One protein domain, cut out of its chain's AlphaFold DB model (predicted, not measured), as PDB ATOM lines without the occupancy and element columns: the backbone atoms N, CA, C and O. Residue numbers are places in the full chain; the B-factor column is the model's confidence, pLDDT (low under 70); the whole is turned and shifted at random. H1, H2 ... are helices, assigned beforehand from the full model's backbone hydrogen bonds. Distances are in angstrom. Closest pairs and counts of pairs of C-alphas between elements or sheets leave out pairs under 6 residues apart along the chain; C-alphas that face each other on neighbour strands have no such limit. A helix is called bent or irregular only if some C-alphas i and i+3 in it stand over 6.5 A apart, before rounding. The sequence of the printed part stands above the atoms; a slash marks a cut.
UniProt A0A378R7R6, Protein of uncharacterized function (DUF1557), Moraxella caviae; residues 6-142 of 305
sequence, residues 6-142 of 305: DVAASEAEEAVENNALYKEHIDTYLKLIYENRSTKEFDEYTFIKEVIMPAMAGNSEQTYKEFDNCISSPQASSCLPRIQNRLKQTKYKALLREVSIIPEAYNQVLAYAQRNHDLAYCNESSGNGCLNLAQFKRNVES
ATOM      1  N   ASP A   6     -14.984-106.261  58.607       63.81
ATOM      2  CA  ASP A   6     -13.782-105.873  57.867       63.81
ATOM      3  C   ASP A   6     -14.117-105.698  56.378       63.81
ATOM      4  O   ASP A   6     -13.635-104.763  55.736       63.81
ATOM      5  N   VAL A   7     -15.019-106.527  55.836       72.31
ATOM      6  CA  VAL A   7     -15.566-106.336  54.480       72.31
ATOM      7  C   VAL A   7     -16.412-105.066  54.410       72.31
ATOM      8  O   VAL A   7     -16.243-104.284  53.483       72.31
ATOM      9  N   ALA A   8     -17.274-104.810  55.397       58.22
ATOM     10  CA  ALA A   8     -18.069-103.584  55.459       58.22
ATOM     11  C   ALA A   8     -17.190-102.326  55.571       58.22
ATOM     12  O   ALA A   8     -17.469-101.320  54.919       58.22
ATOM     13  N   ALA A   9     -16.117-102.385  56.366       58.31
ATOM     14  CA  ALA A   9     -15.126-101.320  56.463       58.31
ATOM     15  C   ALA A   9     -14.385-101.124  55.132       58.31
ATOM     16  O   ALA A   9     -14.251 -99.988  54.687       58.31
ATOM     17  N   SER A  10     -13.992-102.208  54.457       64.12
ATOM     18  CA  SER A  10     -13.359-102.151  53.135       64.12
ATOM     19  C   SER A  10     -14.297-101.602  52.055       64.12
ATOM     20  O   SER A  10     -13.853-100.807  51.237       64.12
ATOM     21  N   GLU A  11     -15.582-101.973  52.042       66.81
ATOM     22  CA  GLU A  11     -16.586-101.405  51.123       66.81
ATOM     23  C   GLU A  11     -16.796 -99.907  51.400       66.81
ATOM     24  O   GLU A  11     -16.956 -99.099  50.480       66.81
ATOM     25  N   ALA A  12     -16.778 -99.514  52.678       49.97
ATOM     26  CA  ALA A  12     -16.865 -98.120  53.084       49.97
ATOM     27  C   ALA A  12     -15.595 -97.324  52.719       49.97
ATOM     28  O   ALA A  12     -15.710 -96.147  52.382       49.97
ATOM     29  N   GLU A  13     -14.415 -97.949  52.743       52.50
ATOM     30  CA  GLU A  13     -13.124 -97.371  52.343       52.50
ATOM     31  C   GLU A  13     -12.981 -97.273  50.816       52.50
ATOM     32  O   GLU A  13     -12.597 -96.225  50.304       52.50
ATOM     33  N   GLU A  14     -13.409 -98.284  50.056       55.59
ATOM     34  CA  GLU A  14     -13.486 -98.218  48.589       55.59
ATOM     35  C   GLU A  14     -14.433 -97.088  48.140       55.59
ATOM     36  O   GLU A  14     -14.169 -96.357  47.179       55.59
ATOM     37  N   ALA A  15     -15.526 -96.872  48.877       44.03
ATOM     38  CA  ALA A  15     -16.397 -95.719  48.681       44.03
ATOM     39  C   ALA A  15     -15.694 -94.376  48.962       44.03
ATOM     40  O   ALA A  15     -16.127 -93.367  48.415       44.03
ATOM     41  N   VAL A  16     -14.635 -94.334  49.781       37.41
ATOM     42  CA  VAL A  16     -13.785 -93.141  49.971       37.41
ATOM     43  C   VAL A  16     -12.858 -92.931  48.770       37.41
ATOM     44  O   VAL A  16     -12.741 -91.805  48.286       37.41
ATOM     45  N   GLU A  17     -12.244 -93.998  48.248       30.52
ATOM     46  CA  GLU A  17     -11.317 -93.939  47.102       30.52
ATOM     47  C   GLU A  17     -12.003 -93.557  45.780       30.52
ATOM     48  O   GLU A  17     -11.414 -92.878  44.933       30.52
ATOM     49  N   ASN A  18     -13.275 -93.927  45.617       39.03
ATOM     50  CA  ASN A  18     -14.093 -93.573  44.450       39.03
ATOM     51  C   ASN A  18     -14.582 -92.106  44.445       39.03
ATOM     52  O   ASN A  18     -15.175 -91.645  43.466       39.03
ATOM     53  N   ASN A  19     -14.228 -91.358  45.494       34.25
ATOM     54  CA  ASN A  19     -14.373 -89.924  45.707       34.25
ATOM     55  C   ASN A  19     -15.801 -89.363  45.836       34.25
ATOM     56  O   ASN A  19     -16.589 -89.332  44.885       34.25
ATOM     57  N   ALA A  20     -15.965 -88.677  46.978       57.94
ATOM     58  CA  ALA A  20     -16.851 -87.559  47.306       57.94
ATOM     59  C   ALA A  20     -18.267 -87.921  47.789       57.94
ATOM     60  O   ALA A  20     -19.024 -88.531  47.063       57.94
ATOM     61  N   LEU A  21     -18.666 -87.492  48.998       73.44
ATOM     62  CA  LEU A  21     -19.977 -87.716  49.634       73.44
ATOM     63  C   LEU A  21     -21.174 -87.277  48.757       73.44
ATOM     64  O   LEU A  21     -21.730 -86.187  48.913       73.44
ATOM     65  N   TYR A  22     -21.569 -88.169  47.855       84.88
ATOM     66  CA  TYR A  22     -22.641 -88.044  46.881       84.88
ATOM     67  C   TYR A  22     -23.699 -89.127  47.115       84.88
ATOM     68  O   TYR A  22     -23.621 -89.913  48.063       84.88
ATOM     69  N   LYS A  23     -24.735 -89.148  46.271       86.56
ATOM     70  CA  LYS A  23     -25.906 -90.012  46.441       86.56
ATOM     71  C   LYS A  23     -25.536 -91.495  46.548       86.56
ATOM     72  O   LYS A  23     -26.096 -92.170  47.408       86.56
ATOM     73  N   GLU A  24     -24.603 -91.946  45.720       83.88
ATOM     74  CA  GLU A  24     -24.071 -93.306  45.666       83.88
ATOM     75  C   GLU A  24     -23.488 -93.756  47.013       83.88
ATOM     76  O   GLU A  24     -23.827 -94.831  47.498       83.88
ATOM     77  N   HIS A  25     -22.724 -92.899  47.693       85.38
ATOM     78  CA  HIS A  25     -22.153 -93.219  49.003       85.38
ATOM     79  C   HIS A  25     -23.217 -93.273  50.093       85.38
ATOM     80  O   HIS A  25     -23.198 -94.167  50.934       85.38
ATOM     81  N   ILE A  26     -24.194 -92.360  50.049       87.75
ATOM     82  CA  ILE A  26     -25.341 -92.406  50.963       87.75
ATOM     83  C   ILE A  26     -26.101 -93.731  50.809       87.75
ATOM     84  O   ILE A  26     -26.510 -94.309  51.812       87.75
ATOM     85  N   ASP A  27     -26.281 -94.223  49.580       89.44
ATOM     86  CA  ASP A  27     -26.916 -95.522  49.336       89.44
ATOM     87  C   ASP A  27     -26.085 -96.688  49.889       89.44
ATOM     88  O   ASP A  27     -26.653 -97.582  50.520       89.44
ATOM     89  N   THR A  28     -24.756 -96.646  49.743       89.00
ATOM     90  CA  THR A  28     -23.848 -97.635  50.346       89.00
ATOM     91  C   THR A  28     -23.952 -97.650  51.871       89.00
ATOM     92  O   THR A  28     -24.151 -98.712  52.455       89.00
ATOM     93  N   TYR A  29     -23.902 -96.494  52.541       90.38
ATOM     94  CA  TYR A  29     -24.000 -96.442  54.007       90.38
ATOM     95  C   TYR A  29     -25.341 -96.960  54.523       90.38
ATOM     96  O   TYR A  29     -25.385 -97.689  55.510       90.38
ATOM     97  N   LEU A  30     -26.437 -96.631  53.834       91.38
ATOM     98  CA  LEU A  30     -27.756 -97.164  54.163       91.38
ATOM     99  C   LEU A  30     -27.787 -98.690  54.039       91.38
ATOM    100  O   LEU A  30     -28.260 -99.360  54.956       91.38
ATOM    101  N   LYS A  31     -27.254 -99.240  52.941       91.69
ATOM    102  CA  LYS A  31     -27.142-100.690  52.733       91.69
ATOM    103  C   LYS A  31     -26.382-101.351  53.889       91.69
ATOM    104  O   LYS A  31     -26.921-102.270  54.499       91.69
ATOM    105  N   LEU A  32     -25.203-100.835  54.236       89.44
ATOM    106  CA  LEU A  32     -24.370-101.369  55.319       89.44
ATOM    107  C   LEU A  32     -25.087-101.341  56.678       89.44
ATOM    108  O   LEU A  32     -25.051-102.320  57.420       89.44
ATOM    109  N   ILE A  33     -25.793-100.248  56.997       89.62
ATOM    110  CA  ILE A  33     -26.587-100.146  58.232       89.62
ATOM    111  C   ILE A  33     -27.709-101.197  58.252       89.62
ATOM    112  O   ILE A  33     -27.910-101.869  59.267       89.62
ATOM    113  N   TYR A  34     -28.439-101.372  57.144       90.94
ATOM    114  CA  TYR A  34     -29.498-102.382  57.061       90.94
ATOM    115  C   TYR A  34     -28.957-103.810  57.184       90.94
ATOM    116  O   TYR A  34     -29.575-104.640  57.856       90.94
ATOM    117  N   GLU A  35     -27.806-104.094  56.581       89.38
ATOM    118  CA  GLU A  35     -27.151-105.397  56.668       89.38
ATOM    119  C   GLU A  35     -26.696-105.700  58.100       89.38
ATOM    120  O   GLU A  35     -27.068-106.756  58.622       89.38
ATOM    121  N   ASN A  36     -26.040-104.754  58.785       87.62
ATOM    122  CA  ASN A  36     -25.643-104.925  60.186       87.62
ATOM    123  C   ASN A  36     -26.848-105.207  61.103       87.62
ATOM    124  O   ASN A  36     -26.818-106.098  61.952       87.62
ATOM    125  N   ARG A  37     -27.968-104.497  60.911       87.44
ATOM    126  CA  ARG A  37     -29.198-104.742  61.686       87.44
ATOM    127  C   ARG A  37     -29.809-106.117  61.434       87.44
ATOM    128  O   ARG A  37     -30.455-106.671  62.325       87.44
ATOM    129  N   SER A  38     -29.652-106.648  60.223       86.50
ATOM    130  CA  SER A  38     -30.189-107.959  59.855       86.50
ATOM    131  C   SER A  38     -29.433-109.105  60.532       86.50
ATOM    132  O   SER A  38     -30.050-110.104  60.904       86.50
ATOM    133  N   THR A  39     -28.127-108.939  60.749       82.19
ATOM    134  CA  THR A  39     -27.275-109.938  61.406       82.19
ATOM    135  C   THR A  39     -27.180-109.735  62.911       82.19
ATOM    136  O   THR A  39     -27.030-110.716  63.638       82.19
ATOM    137  N   LYS A  40     -27.338-108.490  63.391       76.75
ATOM    138  CA  LYS A  40     -27.190-108.078  64.801       76.75
ATOM    139  C   LYS A  40     -25.837-108.465  65.402       76.75
ATOM    140  O   LYS A  40     -25.723-108.674  66.608       76.75
ATOM    141  N   GLU A  41     -24.839-108.604  64.542       70.81
ATOM    142  CA  GLU A  41     -23.516-109.106  64.897       70.81
ATOM    143  C   GLU A  41     -22.656-108.002  65.522       70.81
ATOM    144  O   GLU A  41     -21.901-108.265  66.460       70.81
ATOM    145  N   PHE A  42     -22.851-106.755  65.082       75.44
ATOM    146  CA  PHE A  42     -22.204-105.579  65.648       75.44
ATOM    147  C   PHE A  42     -23.224-104.636  66.282       75.44
ATOM    148  O   PHE A  42     -24.307-104.389  65.739       75.44
ATOM    149  N   ASP A  43     -22.862-104.101  67.446       83.31
ATOM    150  CA  ASP A  43     -23.661-103.091  68.127       83.31
ATOM    151  C   ASP A  43     -23.890-101.893  67.198       83.31
ATOM    152  O   ASP A  43     -22.951-101.363  66.609       83.31
ATOM    153  N   GLU A  44     -25.149-101.496  67.020       80.12
ATOM    154  CA  GLU A  44     -25.511-100.497  66.014       80.12
ATOM    155  C   GLU A  44     -24.888 -99.128  66.311       80.12
ATOM    156  O   GLU A  44     -24.446 -98.437  65.389       80.12
ATOM    157  N   TYR A  45     -24.800 -98.769  67.597       79.25
ATOM    158  CA  TYR A  45     -24.158 -97.534  68.021       79.25
ATOM    159  C   TYR A  45     -22.674 -97.556  67.636       79.25
ATOM    160  O   TYR A  45     -22.179 -96.643  66.968       79.25
ATOM    161  N   THR A  46     -21.966 -98.632  67.984       75.94
ATOM    162  CA  THR A  46     -20.557 -98.785  67.609       75.94
ATOM    163  C   THR A  46     -20.391 -98.836  66.089       75.94
ATOM    164  O   THR A  46     -19.460 -98.225  65.571       75.94
ATOM    165  N   PHE A  47     -21.293 -99.497  65.349       81.81
ATOM    166  CA  PHE A  47     -21.184 -99.652  63.892       81.81
ATOM    167  C   PHE A  47     -21.177 -98.298  63.193       81.81
ATOM    168  O   PHE A  47     -20.303 -97.987  62.384       81.81
ATOM    169  N   ILE A  48     -22.156 -97.463  63.532       80.88
ATOM    170  CA  ILE A  48     -22.272 -96.142  62.930       80.88
ATOM    171  C   ILE A  48     -21.062 -95.296  63.327       80.88
ATOM    172  O   ILE A  48     -20.458 -94.661  62.465       80.88
ATOM    173  N   LYS A  49     -20.668 -95.316  64.604       74.88
ATOM    174  CA  LYS A  49     -19.579 -94.481  65.121       74.88
ATOM    175  C   LYS A  49     -18.200 -94.849  64.569       74.88
ATOM    176  O   LYS A  49     -17.414 -93.948  64.294       74.88
ATOM    177  N   GLU A  50     -17.896 -96.137  64.436       75.75
ATOM    178  CA  GLU A  50     -16.549 -96.617  64.101       75.75
ATOM    179  C   GLU A  50     -16.378 -96.993  62.624       75.75
ATOM    180  O   GLU A  50     -15.251 -96.999  62.141       75.75
ATOM    181  N   VAL A  51     -17.470 -97.246  61.890       79.44
ATOM    182  CA  VAL A  51     -17.415 -97.625  60.465       79.44
ATOM    183  C   VAL A  51     -18.012 -96.535  59.580       79.44
ATOM    184  O   VAL A  51     -17.332 -95.986  58.713       79.44
ATOM    185  N   ILE A  52     -19.278 -96.174  59.808       84.44
ATOM    186  CA  ILE A  52     -19.996 -95.254  58.913       84.44
ATOM    187  C   ILE A  52     -19.443 -93.829  59.015       84.44
ATOM    188  O   ILE A  52     -19.141 -93.213  57.992       84.44
ATOM    189  N   MET A  53     -19.276 -93.299  60.228       77.69
ATOM    190  CA  MET A  53     -18.863 -91.907  60.433       77.69
ATOM    191  C   MET A  53     -17.455 -91.592  59.904       77.69
ATOM    192  O   MET A  53     -17.321 -90.592  59.190       77.69
ATOM    193  N   PRO A  54     -16.415 -92.413  60.153       71.31
ATOM    194  CA  PRO A  54     -15.090 -92.173  59.586       71.31
ATOM    195  C   PRO A  54     -15.087 -92.226  58.054       71.31
ATOM    196  O   PRO A  54     -14.514 -91.342  57.414       71.31
ATOM    197  N   ALA A  55     -15.790 -93.196  57.457       77.38
ATOM    198  CA  ALA A  55     -15.903 -93.305  56.005       77.38
ATOM    199  C   ALA A  55     -16.619 -92.089  55.395       77.38
ATOM    200  O   ALA A  55     -16.165 -91.521  54.402       77.38
ATOM    201  N   MET A  56     -17.712 -91.630  56.014       78.62
ATOM    202  CA  MET A  56     -18.414 -90.413  55.600       78.62
ATOM    203  C   MET A  56     -17.528 -89.172  55.668       78.62
ATOM    204  O   MET A  56     -17.596 -88.318  54.781       78.62
ATOM    205  N   ALA A  57     -16.715 -89.060  56.717       68.81
ATOM    206  CA  ALA A  57     -15.818 -87.933  56.904       68.81
ATOM    207  C   ALA A  57     -14.724 -87.900  55.827       68.81
ATOM    208  O   ALA A  57     -14.535 -86.853  55.201       68.81
ATOM    209  N   GLY A  58     -14.100 -89.044  55.521       69.75
ATOM    210  CA  GLY A  58     -13.160 -89.167  54.399       69.75
ATOM    211  C   GLY A  58     -13.802 -88.787  53.061       69.75
ATOM    212  O   GLY A  58     -13.258 -87.990  52.294       69.75
ATOM    213  N   ASN A  59     -15.032 -89.246  52.824       77.44
ATOM    214  CA  ASN A  59     -15.781 -88.882  51.625       77.44
ATOM    215  C   ASN A  59     -16.122 -87.389  51.541       77.44
ATOM    216  O   ASN A  59     -16.105 -86.799  50.459       77.44
ATOM    217  N   SER A  60     -16.424 -86.753  52.669       74.12
ATOM    218  CA  SER A  60     -16.714 -85.319  52.749       74.12
ATOM    219  C   SER A  60     -15.482 -84.467  52.420       74.12
ATOM    220  O   SER A  60     -15.585 -83.525  51.627       74.12
ATOM    221  N   GLU A  61     -14.313 -84.830  52.961       71.06
ATOM    222  CA  GLU A  61     -13.024 -84.195  52.652       71.06
ATOM    223  C   GLU A  61     -12.694 -84.292  51.158       71.06
ATOM    224  O   GLU A  61     -12.245 -83.327  50.534       71.06
ATOM    225  N   GLN A  62     -12.967 -85.441  50.551       72.94
ATOM    226  CA  GLN A  62     -12.645 -85.662  49.154       72.94
ATOM    227  C   GLN A  62     -13.544 -84.876  48.191       72.94
ATOM    228  O   GLN A  62     -13.053 -84.332  47.200       72.94
ATOM    229  N   THR A  63     -14.837 -84.719  48.505       76.69
ATOM    230  CA  THR A  63     -15.718 -83.795  47.762       76.69
ATOM    231  C   THR A  63     -15.210 -82.368  47.815       76.69
ATOM    232  O   THR A  63     -15.300 -81.635  46.832       76.69
ATOM    233  N   TYR A  64     -14.700 -81.961  48.973       73.25
ATOM    234  CA  TYR A  64     -14.137 -80.637  49.134       73.25
ATOM    235  C   TYR A  64     -12.896 -80.450  48.263       73.25
ATOM    236  O   TYR A  64     -12.834 -79.468  47.530       73.25
ATOM    237  N   LYS A  65     -11.962 -81.408  48.264       75.56
ATOM    238  CA  LYS A  65     -10.779 -81.371  47.390       75.56
ATOM    239  C   LYS A  65     -11.171 -81.321  45.913       75.56
ATOM    240  O   LYS A  65     -10.585 -80.551  45.159       75.56
ATOM    241  N   GLU A  66     -12.170 -82.100  45.488       81.94
ATOM    242  CA  GLU A  66     -12.693 -82.051  44.113       81.94
ATOM    243  C   GLU A  66     -13.218 -80.649  43.761       81.94
ATOM    244  O   GLU A  66     -12.885 -80.107  42.705       81.94
ATOM    245  N   PHE A  67     -14.001 -80.046  44.659       78.94
ATOM    246  CA  PHE A  67     -14.551 -78.702  44.486       78.94
ATOM    247  C   PHE A  67     -13.453 -77.626  44.451       78.94
ATOM    248  O   PHE A  67     -13.419 -76.836  43.511       78.94
ATOM    249  N   ASP A  68     -12.537 -77.625  45.424       75.56
ATOM    250  CA  ASP A  68     -11.424 -76.668  45.562       75.56
ATOM    251  C   ASP A  68     -10.491 -76.709  44.339       75.56
ATOM    252  O   ASP A  68     -10.159 -75.676  43.754       75.56
ATOM    253  N   ASN A  69     -10.156 -77.917  43.873       81.62
ATOM    254  CA  ASN A  69      -9.370 -78.121  42.655       81.62
ATOM    255  C   ASN A  69     -10.096 -77.607  41.405       81.62
ATOM    256  O   ASN A  69      -9.461 -77.082  40.492       81.62
ATOM    257  N   CYS A  70     -11.418 -77.778  41.344       81.38
ATOM    258  CA  CYS A  70     -12.217 -77.326  40.213       81.38
ATOM    259  C   CYS A  70     -12.267 -75.797  40.122       81.38
ATOM    260  O   CYS A  70     -11.995 -75.249  39.054       81.38
ATOM    261  N   ILE A  71     -12.567 -75.106  41.225       75.06
ATOM    262  CA  ILE A  71     -12.637 -73.636  41.230       75.06
ATOM    263  C   ILE A  71     -11.261 -72.989  41.042       75.06
ATOM    264  O   ILE A  71     -11.149 -71.928  40.435       75.06
ATOM    265  N   SER A  72     -10.194 -73.660  41.485       76.56
ATOM    266  CA  SER A  72      -8.814 -73.193  41.311       76.56
ATOM    267  C   SER A  72      -8.256 -73.476  39.909       76.56
ATOM    268  O   SER A  72      -7.124 -73.101  39.600       76.56
ATOM    269  N   SER A  73      -9.021 -74.156  39.049       76.94
ATOM    270  CA  SER A  73      -8.607 -74.563  37.708       76.94
ATOM    271  C   SER A  73      -9.147 -73.614  36.630       76.94
ATOM    272  O   SER A  73     -10.292 -73.167  36.713       76.94
ATOM    273  N   PRO A  74      -8.414 -73.405  35.515       77.81
ATOM    274  CA  PRO A  74      -8.944 -72.728  34.325       77.81
ATOM    275  C   PRO A  74     -10.217 -73.371  33.740       77.81
ATOM    276  O   PRO A  74     -10.877 -72.779  32.891       77.81
ATOM    277  N   GLN A  75     -10.550 -74.595  34.162       77.12
ATOM    278  CA  GLN A  75     -11.725 -75.356  33.734       77.12
ATOM    279  C   GLN A  75     -12.938 -75.190  34.668       77.12
ATOM    280  O   GLN A  75     -13.917 -75.919  34.508       77.12
ATOM    281  N   ALA A  76     -12.915 -74.248  35.619       77.50
ATOM    282  CA  ALA A  76     -14.007 -74.019  36.572       77.50
ATOM    283  C   ALA A  76     -15.390 -73.943  35.894       77.50
ATOM    284  O   ALA A  76     -16.352 -74.558  36.354       77.50
ATOM    285  N   SER A  77     -15.479 -73.285  34.732       77.94
ATOM    286  CA  SER A  77     -16.718 -73.135  33.955       77.94
ATOM    287  C   SER A  77     -17.336 -74.453  33.464       77.94
ATOM    288  O   SER A  77     -18.537 -74.496  33.201       77.94
ATOM    289  N   SER A  78     -16.553 -75.531  33.354       82.12
ATOM    290  CA  SER A  78     -17.023 -76.848  32.912       82.12
ATOM    291  C   SER A  78     -17.162 -77.851  34.061       82.12
ATOM    292  O   SER A  78     -18.115 -78.632  34.076       82.12
ATOM    293  N   CYS A  79     -16.260 -77.832  35.048       85.44
ATOM    294  CA  CYS A  79     -16.301 -78.775  36.167       85.44
ATOM    295  C   CYS A  79     -17.284 -78.358  37.272       85.44
ATOM    296  O   CYS A  79     -17.924 -79.234  37.861       85.44
ATOM    297  N   LEU A  80     -17.475 -77.055  37.518       82.62
ATOM    298  CA  LEU A  80     -18.297 -76.570  38.630       82.62
ATOM    299  C   LEU A  80     -19.773 -76.960  38.458       82.62
ATOM    300  O   LEU A  80     -20.319 -77.571  39.379       82.62
ATOM    301  N   PRO A  81     -20.413 -76.761  37.283       86.62
ATOM    302  CA  PRO A  81     -21.789 -77.214  37.080       86.62
ATOM    303  C   PRO A  81     -21.955 -78.726  37.268       86.62
ATOM    304  O   PRO A  81     -22.987 -79.183  37.761       86.62
ATOM    305  N   ARG A  82     -20.939 -79.524  36.905       88.50
ATOM    306  CA  ARG A  82     -20.962 -80.984  37.070       88.50
ATOM    307  C   ARG A  82     -20.969 -81.372  38.547       88.50
ATOM    308  O   ARG A  82     -21.817 -82.165  38.951       88.50
ATOM    309  N   ILE A  83     -20.065 -80.799  39.341       86.31
ATOM    310  CA  ILE A  83     -19.979 -81.045  40.788       86.31
ATOM    311  C   ILE A  83     -21.265 -80.573  41.475       86.31
ATOM    312  O   ILE A  83     -21.911 -81.344  42.180       86.31
ATOM    313  N   GLN A  84     -21.712 -79.350  41.186       86.06
ATOM    314  CA  GLN A  84     -22.940 -78.784  41.749       86.06
ATOM    315  C   GLN A  84     -24.175 -79.636  41.452       86.06
ATOM    316  O   GLN A  84     -25.004 -79.855  42.335       86.06
ATOM    317  N   ASN A  85     -24.301 -80.165  40.235       89.44
ATOM    318  CA  ASN A  85     -25.413 -81.045  39.886       89.44
ATOM    319  C   ASN A  85     -25.387 -82.369  40.665       89.44
ATOM    320  O   ASN A  85     -26.451 -82.832  41.073       89.44
ATOM    321  N   ARG A  86     -24.208 -82.950  40.929       90.38
ATOM    322  CA  ARG A  86     -24.082 -84.153  41.777       90.38
ATOM    323  C   ARG A  86     -24.460 -83.858  43.231       90.38
ATOM    324  O   ARG A  86     -25.225 -84.609  43.835       90.38
ATOM    325  N   LEU A  87     -24.014 -82.724  43.772       86.38
ATOM    326  CA  LEU A  87     -24.376 -82.288  45.125       86.38
ATOM    327  C   LEU A  87     -25.899 -82.129  45.285       86.38
ATOM    328  O   LEU A  87     -26.469 -82.683  46.223       86.38
ATOM    329  N   LYS A  88     -26.584 -81.492  44.319       84.25
ATOM    330  CA  LYS A  88     -28.059 -81.333  44.308       84.25
ATOM    331  C   LYS A  88     -28.821 -82.656  44.332       84.25
ATOM    332  O   LYS A  88     -29.951 -82.714  44.809       84.25
ATOM    333  N   GLN A  89     -28.232 -83.715  43.784       89.00
ATOM    334  CA  GLN A  89     -28.853 -85.039  43.734       89.00
ATOM    335  C   GLN A  89     -28.678 -85.823  45.039       89.00
ATOM    336  O   GLN A  89     -29.346 -86.840  45.234       89.00
ATOM    337  N   THR A  90     -27.821 -85.358  45.950       86.50
ATOM    338  CA  THR A  90     -27.507 -86.065  47.191       86.50
ATOM    339  C   THR A  90     -28.640 -85.900  48.204       86.50
ATOM    340  O   THR A  90     -28.992 -84.794  48.608       86.50
ATOM    341  N   LYS A  91     -29.248 -87.018  48.619       84.25
ATOM    342  CA  LYS A  91     -30.424 -87.035  49.507       84.25
ATOM    343  C   LYS A  91     -30.065 -87.569  50.889       84.25
ATOM    344  O   LYS A  91     -30.057 -88.776  51.100       84.25
ATOM    345  N   TYR A  92     -29.875 -86.664  51.844       82.50
ATOM    346  CA  TYR A  92     -29.468 -86.993  53.217       82.50
ATOM    347  C   TYR A  92     -30.591 -87.510  54.119       82.50
ATOM    348  O   TYR A  92     -30.319 -88.159  55.120       82.50
ATOM    349  N   LYS A  93     -31.861 -87.260  53.773       79.50
ATOM    350  CA  LYS A  93     -33.018 -87.532  54.647       79.50
ATOM    351  C   LYS A  93     -33.094 -88.973  55.162       79.50
ATOM    352  O   LYS A  93     -33.492 -89.178  56.300       79.50
ATOM    353  N   ALA A  94     -32.785 -89.954  54.316       80.88
ATOM    354  CA  ALA A  94     -32.806 -91.357  54.720       80.88
ATOM    355  C   ALA A  94     -31.676 -91.644  55.714       80.88
ATOM    356  O   ALA A  94     -31.944 -92.140  56.798       80.88
ATOM    357  N   LEU A  95     -30.450 -91.222  55.403       87.31
ATOM    358  CA  LEU A  95     -29.307 -91.433  56.286       87.31
ATOM    359  C   LEU A  95     -29.458 -90.712  57.622       87.31
ATOM    360  O   LEU A  95     -29.229 -91.327  58.649       87.31
ATOM    361  N   LEU A  96     -29.940 -89.465  57.623       78.38
ATOM    362  CA  LEU A  96     -30.270 -88.720  58.842       78.38
ATOM    363  C   LEU A  96     -31.244 -89.484  59.746       78.38
ATOM    364  O   LEU A  96     -31.127 -89.409  60.960       78.38
ATOM    365  N   ARG A  97     -32.201 -90.232  59.182       79.25
ATOM    366  CA  ARG A  97     -33.086 -91.087  59.990       79.25
ATOM    367  C   ARG A  97     -32.319 -92.248  60.600       79.25
ATOM    368  O   ARG A  97     -32.509 -92.525  61.777       79.25
ATOM    369  N   GLU A  98     -31.452 -92.890  59.827       86.00
ATOM    370  CA  GLU A  98     -30.704 -94.051  60.306       86.00
ATOM    371  C   GLU A  98     -29.654 -93.692  61.355       86.00
ATOM    372  O   GLU A  98     -29.530 -94.395  62.349       86.00
ATOM    373  N   VAL A  99     -28.958 -92.567  61.196       81.38
ATOM    374  CA  VAL A  99     -27.962 -92.108  62.171       81.38
ATOM    375  C   VAL A  99     -28.569 -91.337  63.342       81.38
ATOM    376  O   VAL A  99     -27.840 -90.956  64.246       81.38
ATOM    377  N   SER A 100     -29.889 -91.107  63.359       71.38
ATOM    378  CA  SER A 100     -30.558 -90.326  64.417       71.38
ATOM    379  C   SER A 100     -30.409 -90.920  65.818       71.38
ATOM    380  O   SER A 100     -30.560 -90.204  66.802       71.38
ATOM    381  N   ILE A 101     -30.073 -92.209  65.909       67.69
ATOM    382  CA  ILE A 101     -29.762 -92.881  67.172       67.69
ATOM    383  C   ILE A 101     -28.432 -92.417  67.797       67.69
ATOM    384  O   ILE A 101     -28.207 -92.663  68.978       67.69
ATOM    385  N   ILE A 102     -27.567 -91.741  67.031       67.00
ATOM    386  CA  ILE A 102     -26.307 -91.144  67.492       67.00
ATOM    387  C   ILE A 102     -26.325 -89.654  67.129       67.00
ATOM    388  O   ILE A 102     -26.136 -89.305  65.963       67.00
ATOM    389  N   PRO A 103     -26.539 -88.741  68.082       53.28
ATOM    390  CA  PRO A 103     -26.707 -87.322  67.768       53.28
ATOM    391  C   PRO A 103     -25.472 -86.694  67.151       53.28
ATOM    392  O   PRO A 103     -25.598 -85.845  66.276       53.28
ATOM    393  N   GLU A 104     -24.278 -87.113  67.565       56.41
ATOM    394  CA  GLU A 104     -23.031 -86.649  66.965       56.41
ATOM    395  C   GLU A 104     -22.996 -87.013  65.479       56.41
ATOM    396  O   GLU A 104     -22.696 -86.164  64.640       56.41
ATOM    397  N   ALA A 105     -23.400 -88.244  65.143       66.06
ATOM    398  CA  ALA A 105     -23.525 -88.687  63.764       66.06
ATOM    399  C   ALA A 105     -24.590 -87.877  63.019       66.06
ATOM    400  O   ALA A 105     -24.314 -87.339  61.951       66.06
ATOM    401  N   TYR A 106     -25.784 -87.721  63.596       68.31
ATOM    402  CA  TYR A 106     -26.866 -86.923  63.019       68.31
ATOM    403  C   TYR A 106     -26.434 -85.490  62.695       68.31
ATOM    404  O   TYR A 106     -26.602 -85.040  61.561       68.31
ATOM    405  N   ASN A 107     -25.838 -84.794  63.663       57.03
ATOM    406  CA  ASN A 107     -25.390 -83.412  63.514       57.03
ATOM    407  C   ASN A 107     -24.272 -83.301  62.475       57.03
ATOM    408  O   ASN A 107     -24.274 -82.386  61.656       57.03
ATOM    409  N   GLN A 108     -23.358 -84.269  62.434       67.56
ATOM    410  CA  GLN A 108     -22.305 -84.311  61.426       67.56
ATOM    411  C   GLN A 108     -22.866 -84.566  60.017       67.56
ATOM    412  O   GLN A 108     -22.474 -83.886  59.066       67.56
ATOM    413  N   VAL A 109     -23.836 -85.474  59.864       73.19
ATOM    414  CA  VAL A 109     -24.540 -85.684  58.588       73.19
ATOM    415  C   VAL A 109     -25.336 -84.440  58.183       73.19
ATOM    416  O   VAL A 109     -25.367 -84.098  56.999       73.19
ATOM    417  N   LEU A 110     -25.942 -83.732  59.138       64.81
ATOM    418  CA  LEU A 110     -26.655 -82.477  58.899       64.81
ATOM    419  C   LEU A 110     -25.701 -81.375  58.422       64.81
ATOM    420  O   LEU A 110     -25.983 -80.720  57.419       64.81
ATOM    421  N   ALA A 111     -24.541 -81.232  59.064       63.66
ATOM    422  CA  ALA A 111     -23.497 -80.300  58.650       63.66
ATOM    423  C   ALA A 111     -22.999 -80.603  57.226       63.66
ATOM    424  O   ALA A 111     -22.828 -79.692  56.414       63.66
ATOM    425  N   TYR A 112     -22.832 -81.883  56.870       74.25
ATOM    426  CA  TYR A 112     -22.498 -82.277  55.499       74.25
ATOM    427  C   TYR A 112     -23.613 -81.974  54.501       74.25
ATOM    428  O   TYR A 112     -23.325 -81.527  53.389       74.25
ATOM    429  N   ALA A 113     -24.872 -82.176  54.888       70.75
ATOM    430  CA  ALA A 113     -26.016 -81.838  54.055       70.75
ATOM    431  C   ALA A 113     -26.072 -80.333  53.763       70.75
ATOM    432  O   ALA A 113     -26.217 -79.946  52.601       70.75
ATOM    433  N   GLN A 114     -25.889 -79.499  54.790       63.97
ATOM    434  CA  GLN A 114     -25.862 -78.046  54.648       63.97
ATOM    435  C   GLN A 114     -24.687 -77.593  53.777       63.97
ATOM    436  O   GLN A 114     -24.879 -76.838  52.826       63.97
ATOM    437  N   ARG A 115     -23.484 -78.132  54.008       72.44
ATOM    438  CA  ARG A 115     -22.307 -77.845  53.176       72.44
ATOM    439  C   ARG A 115     -22.555 -78.176  51.705       72.44
ATOM    440  O   ARG A 115     -22.258 -77.371  50.827       72.44
ATOM    441  N   ASN A 116     -23.087 -79.366  51.423       77.38
ATOM    442  CA  ASN A 116     -23.365 -79.795  50.054       77.38
ATOM    443  C   ASN A 116     -24.452 -78.944  49.400       77.38
ATOM    444  O   ASN A 116     -24.348 -78.656  48.208       77.38
ATOM    445  N   HIS A 117     -25.451 -78.509  50.166       73.44
ATOM    446  CA  HIS A 117     -26.437 -77.540  49.710       73.44
ATOM    447  C   HIS A 117     -25.769 -76.207  49.337       73.44
ATOM    448  O   HIS A 117     -25.937 -75.729  48.219       73.44
ATOM    449  N   ASP A 118     -24.938 -75.636  50.204       69.44
ATOM    450  CA  ASP A 118     -24.298 -74.346  49.931       69.44
ATOM    451  C   ASP A 118     -23.368 -74.412  48.714       69.44
ATOM    452  O   ASP A 118     -23.437 -73.563  47.825       69.44
ATOM    453  N   LEU A 119     -22.553 -75.466  48.607       76.06
ATOM    454  CA  LEU A 119     -21.677 -75.689  47.453       76.06
ATOM    455  C   LEU A 119     -22.463 -75.909  46.153       76.06
ATOM    456  O   LEU A 119     -22.040 -75.453  45.090       76.06
ATOM    457  N   ALA A 120     -23.618 -76.580  46.220       79.31
ATOM    458  CA  ALA A 120     -24.491 -76.817  45.073       79.31
ATOM    459  C   ALA A 120     -25.063 -75.531  44.457       79.31
ATOM    460  O   ALA A 120     -25.375 -75.517  43.260       79.31
ATOM    461  N   TYR A 121     -25.244 -74.483  45.265       72.94
ATOM    462  CA  TYR A 121     -25.908 -73.245  44.856       72.94
ATOM    463  C   TYR A 121     -25.005 -72.007  44.902       72.94
ATOM    464  O   TYR A 121     -25.453 -70.932  44.501       72.94
ATOM    465  N   CYS A 122     -23.750 -72.128  45.343       71.31
ATOM    466  CA  CYS A 122     -22.855 -70.979  45.397       71.31
ATOM    467  C   CYS A 122     -22.519 -70.432  43.996       71.31
ATOM    468  O   CYS A 122     -22.413 -71.174  43.014       71.31
ATOM    469  N   ASN A 123     -22.371 -69.105  43.912       62.81
ATOM    470  CA  ASN A 123     -22.083 -68.377  42.680       62.81
ATOM    471  C   ASN A 123     -20.997 -67.319  42.928       62.81
ATOM    472  O   ASN A 123     -21.229 -66.342  43.646       62.81
ATOM    473  N   GLU A 124     -19.838 -67.482  42.286       51.34
ATOM    474  CA  GLU A 124     -18.694 -66.563  42.404       51.34
ATOM    475  C   GLU A 124     -19.021 -65.126  41.972       51.34
ATOM    476  O   GLU A 124     -18.443 -64.175  42.491       51.34
ATOM    477  N   SER A 125     -20.000 -64.937  41.080       46.56
ATOM    478  CA  SER A 125     -20.370 -63.610  40.562       46.56
ATOM    479  C   SER A 125     -21.193 -62.742  41.528       46.56
ATOM    480  O   SER A 125     -21.474 -61.588  41.216       46.56
ATOM    481  N   SER A 126     -21.562 -63.256  42.707       45.06
ATOM    482  CA  SER A 126     -22.417 -62.552  43.680       45.06
ATOM    483  C   SER A 126     -21.666 -61.769  44.770       45.06
ATOM    484  O   SER A 126     -22.298 -61.233  45.677       45.06
ATOM    485  N   GLY A 127     -20.331 -61.680  44.714       38.59
ATOM    486  CA  GLY A 127     -19.515 -60.937  45.695       38.59
ATOM    487  C   GLY A 127     -19.382 -61.617  47.066       38.59
ATOM    488  O   GLY A 127     -18.388 -61.407  47.751       38.59
ATOM    489  N   ASN A 128     -20.308 -62.514  47.407       45.69
ATOM    490  CA  ASN A 128     -20.160 -63.570  48.400       45.69
ATOM    491  C   ASN A 128     -19.881 -64.881  47.651       45.69
ATOM    492  O   ASN A 128     -20.784 -65.700  47.473       45.69
ATOM    493  N   GLY A 129     -18.647 -65.074  47.159       52.53
ATOM    494  CA  GLY A 129     -18.200 -66.376  46.627       52.53
ATOM    495  C   GLY A 129     -18.427 -67.495  47.652       52.53
ATOM    496  O   GLY A 129     -18.872 -67.201  48.750       52.53
ATOM    497  N   CYS A 130     -18.165 -68.765  47.324       58.16
ATOM    498  CA  CYS A 130     -18.413 -69.932  48.194       58.16
ATOM    499  C   CYS A 130     -17.662 -69.846  49.561       58.16
ATOM    500  O   CYS A 130     -16.765 -70.632  49.827       58.16
ATOM    501  N   LEU A 131     -17.993 -68.888  50.436       46.75
ATOM    502  CA  LEU A 131     -17.297 -68.448  51.654       46.75
ATOM    503  C   LEU A 131     -17.237 -69.576  52.688       46.75
ATOM    504  O   LEU A 131     -16.231 -69.745  53.376       46.75
ATOM    505  N   ASN A 132     -18.255 -70.438  52.674       51.69
ATOM    506  CA  ASN A 132     -18.318 -71.671  53.458       51.69
ATOM    507  C   ASN A 132     -17.250 -72.705  53.051       51.69
ATOM    508  O   ASN A 132     -17.041 -73.672  53.777       51.69
ATOM    509  N   LEU A 133     -16.531 -72.511  51.939       51.19
ATOM    510  CA  LEU A 133     -15.420 -73.363  51.517       51.19
ATOM    511  C   LEU A 133     -14.175 -73.141  52.383       51.19
ATOM    512  O   LEU A 133     -13.565 -74.110  52.821       51.19
ATOM    513  N   ALA A 134     -13.821 -71.887  52.677       50.38
ATOM    514  CA  ALA A 134     -12.676 -71.583  53.536       50.38
ATOM    515  C   ALA A 134     -12.933 -72.039  54.979       50.38
ATOM    516  O   ALA A 134     -12.051 -72.620  55.607       50.38
ATOM    517  N   GLN A 135     -14.157 -71.846  55.475       49.56
ATOM    518  CA  GLN A 135     -14.570 -72.322  56.795       49.56
ATOM    519  C   GLN A 135     -14.626 -73.854  56.863       49.56
ATOM    520  O   GLN A 135     -14.127 -74.450  57.812       49.56
ATOM    521  N   PHE A 136     -15.144 -74.527  55.831       50.22
ATOM    522  CA  PHE A 136     -15.129 -75.988  55.787       50.22
ATOM    523  C   PHE A 136     -13.710 -76.561  55.685       50.22
ATOM    524  O   PHE A 136     -13.406 -77.531  56.375       50.22
ATOM    525  N   LYS A 137     -12.828 -75.944  54.883       48.88
ATOM    526  CA  LYS A 137     -11.403 -76.295  54.819       48.88
ATOM    527  C   LYS A 137     -10.784 -76.266  56.209       48.88
ATOM    528  O   LYS A 137     -10.224 -77.265  56.644       48.88
ATOM    529  N   ARG A 138     -10.984 -75.159  56.935       50.22
ATOM    530  CA  ARG A 138     -10.531 -75.008  58.320       50.22
ATOM    531  C   ARG A 138     -11.123 -76.082  59.231       50.22
ATOM    532  O   ARG A 138     -10.389 -76.643  60.034       50.22
ATOM    533  N   ASN A 139     -12.403 -76.426  59.095       47.16
ATOM    534  CA  ASN A 139     -13.056 -77.464  59.905       47.16
ATOM    535  C   ASN A 139     -12.522 -78.884  59.627       47.16
ATOM    536  O   ASN A 139     -12.419 -79.695  60.549       47.16
ATOM    537  N   VAL A 140     -12.169 -79.196  58.377       47.41
ATOM    538  CA  VAL A 140     -11.528 -80.468  57.999       47.41
ATOM    539  C   VAL A 140     -10.075 -80.507  58.471       47.41
ATOM    540  O   VAL A 140      -9.700 -81.438  59.175       47.41
ATOM    541  N   GLU A 141      -9.284 -79.478  58.157       45.00
ATOM    542  CA  GLU A 141      -7.861 -79.380  58.521       45.00
ATOM    543  C   GLU A 141      -7.644 -79.339  60.037       45.00
ATOM    544  O   GLU A 141      -6.653 -79.866  60.537       45.00
ATOM    545  N   SER A 142      -8.583 -78.754  60.785       40.03
ATOM    546  CA  SER A 142      -8.538 -78.742  62.248       40.03
ATOM    547  C   SER A 142      -9.094 -80.015  62.884       40.03
ATOM    548  O   SER A 142      -8.984 -80.155  64.096       40.03
TER     549      SER A 142
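What this domain is: This is residues 6 to 142 of the 305 residues of the protein "Protein of uncharacterized function (DUF1557)" of Moraxella caviae (UniProt A0A378R7R6). Look first for the long helix H3, the spine of an elongated up-and-down helical bundle: H1 and H2 pack along its earlier part, H4 folds back from its far end, and H6 runs along it. Short H5 packs on H2 and H6, while H7 slants across H3 beside H6. The printed part has 137 residues with seven named helices, H1 to H7 in chain order, and no named strand; its class is all helix. It is compact, with a radius of gyration of the C-alphas of 15.6 A, and spans 51 by 27 by 25 A.

Where its parts are: Find C-alpha 44 at (-25.511, -100.497, 66.014); from there H3, residues 44 to 71, runs 38.7 A to C-alpha 71 at (-12.637, -73.636, 41.230). It has a kink of 29 degrees near residue 53 and is neither bent nor irregular, but only just: C-alphas 50 and 53 are 6.4 A apart. Before it come H1, residues 6 to 17, and H2, residues 23 to 39, 25.0 A long. After it come H4, residues 76 to 89, 19.8 A long, and H5, residues 93 to 101, which is irregular, with C-alphas 98 and 101 7.0 A apart. H6, residues 103 to 121, is 26.9 A long, and H7, residues 132 to 141, ends at C-alpha 141, (-7.861, -79.380, 58.521).

How they stand to each other: Start at the hub, H3, which touches five helices. H1, H2, H3, H4 and H6 form the up-and-down bundle, each running against the one before it. With residues 51 to 62 alone H3 touches H1, the same way at a shallow tilt of 14 degrees; the closest C-alphas, of Val 16 and Asn 59, are 5.0 A apart. H2 and H3 are a hairpin at 9 degrees, closest at Tyr 29 and Ile 52, C-alphas 6.4 A apart. H3 and H4 are another, at 25 degrees, closest at Cys 70 and Ala 76, 5.2 A between C-alphas. H6 touches H3 at a shallow tilt of 19 degrees, with C-alphas 53 and 105 closest at 6.6 A. H7 touches H3 at a steep tilt of 53 degrees, C-alphas 61 and 140 being closest at 6.7 A. H5 touches H2, closest at C-alphas 30 and 95, 6.3 A apart. Every O i to N i+4 pair is within hydrogen-bond range in H1, H2, H6 and H7; H3 has 22 of 24, H4 8 of 10 and H5 4 of 5.

The domain as a whole: Look to Thr 39 and Gly 127 for the farthest C-alphas, 52.0 A apart; residues 38 to 43 stand free. The printed part has no cut, and no link is long. Its mean pLDDT is 71.4, with 48 residues under 70, among them residues 8 to 20 and 123 to 142 of this model.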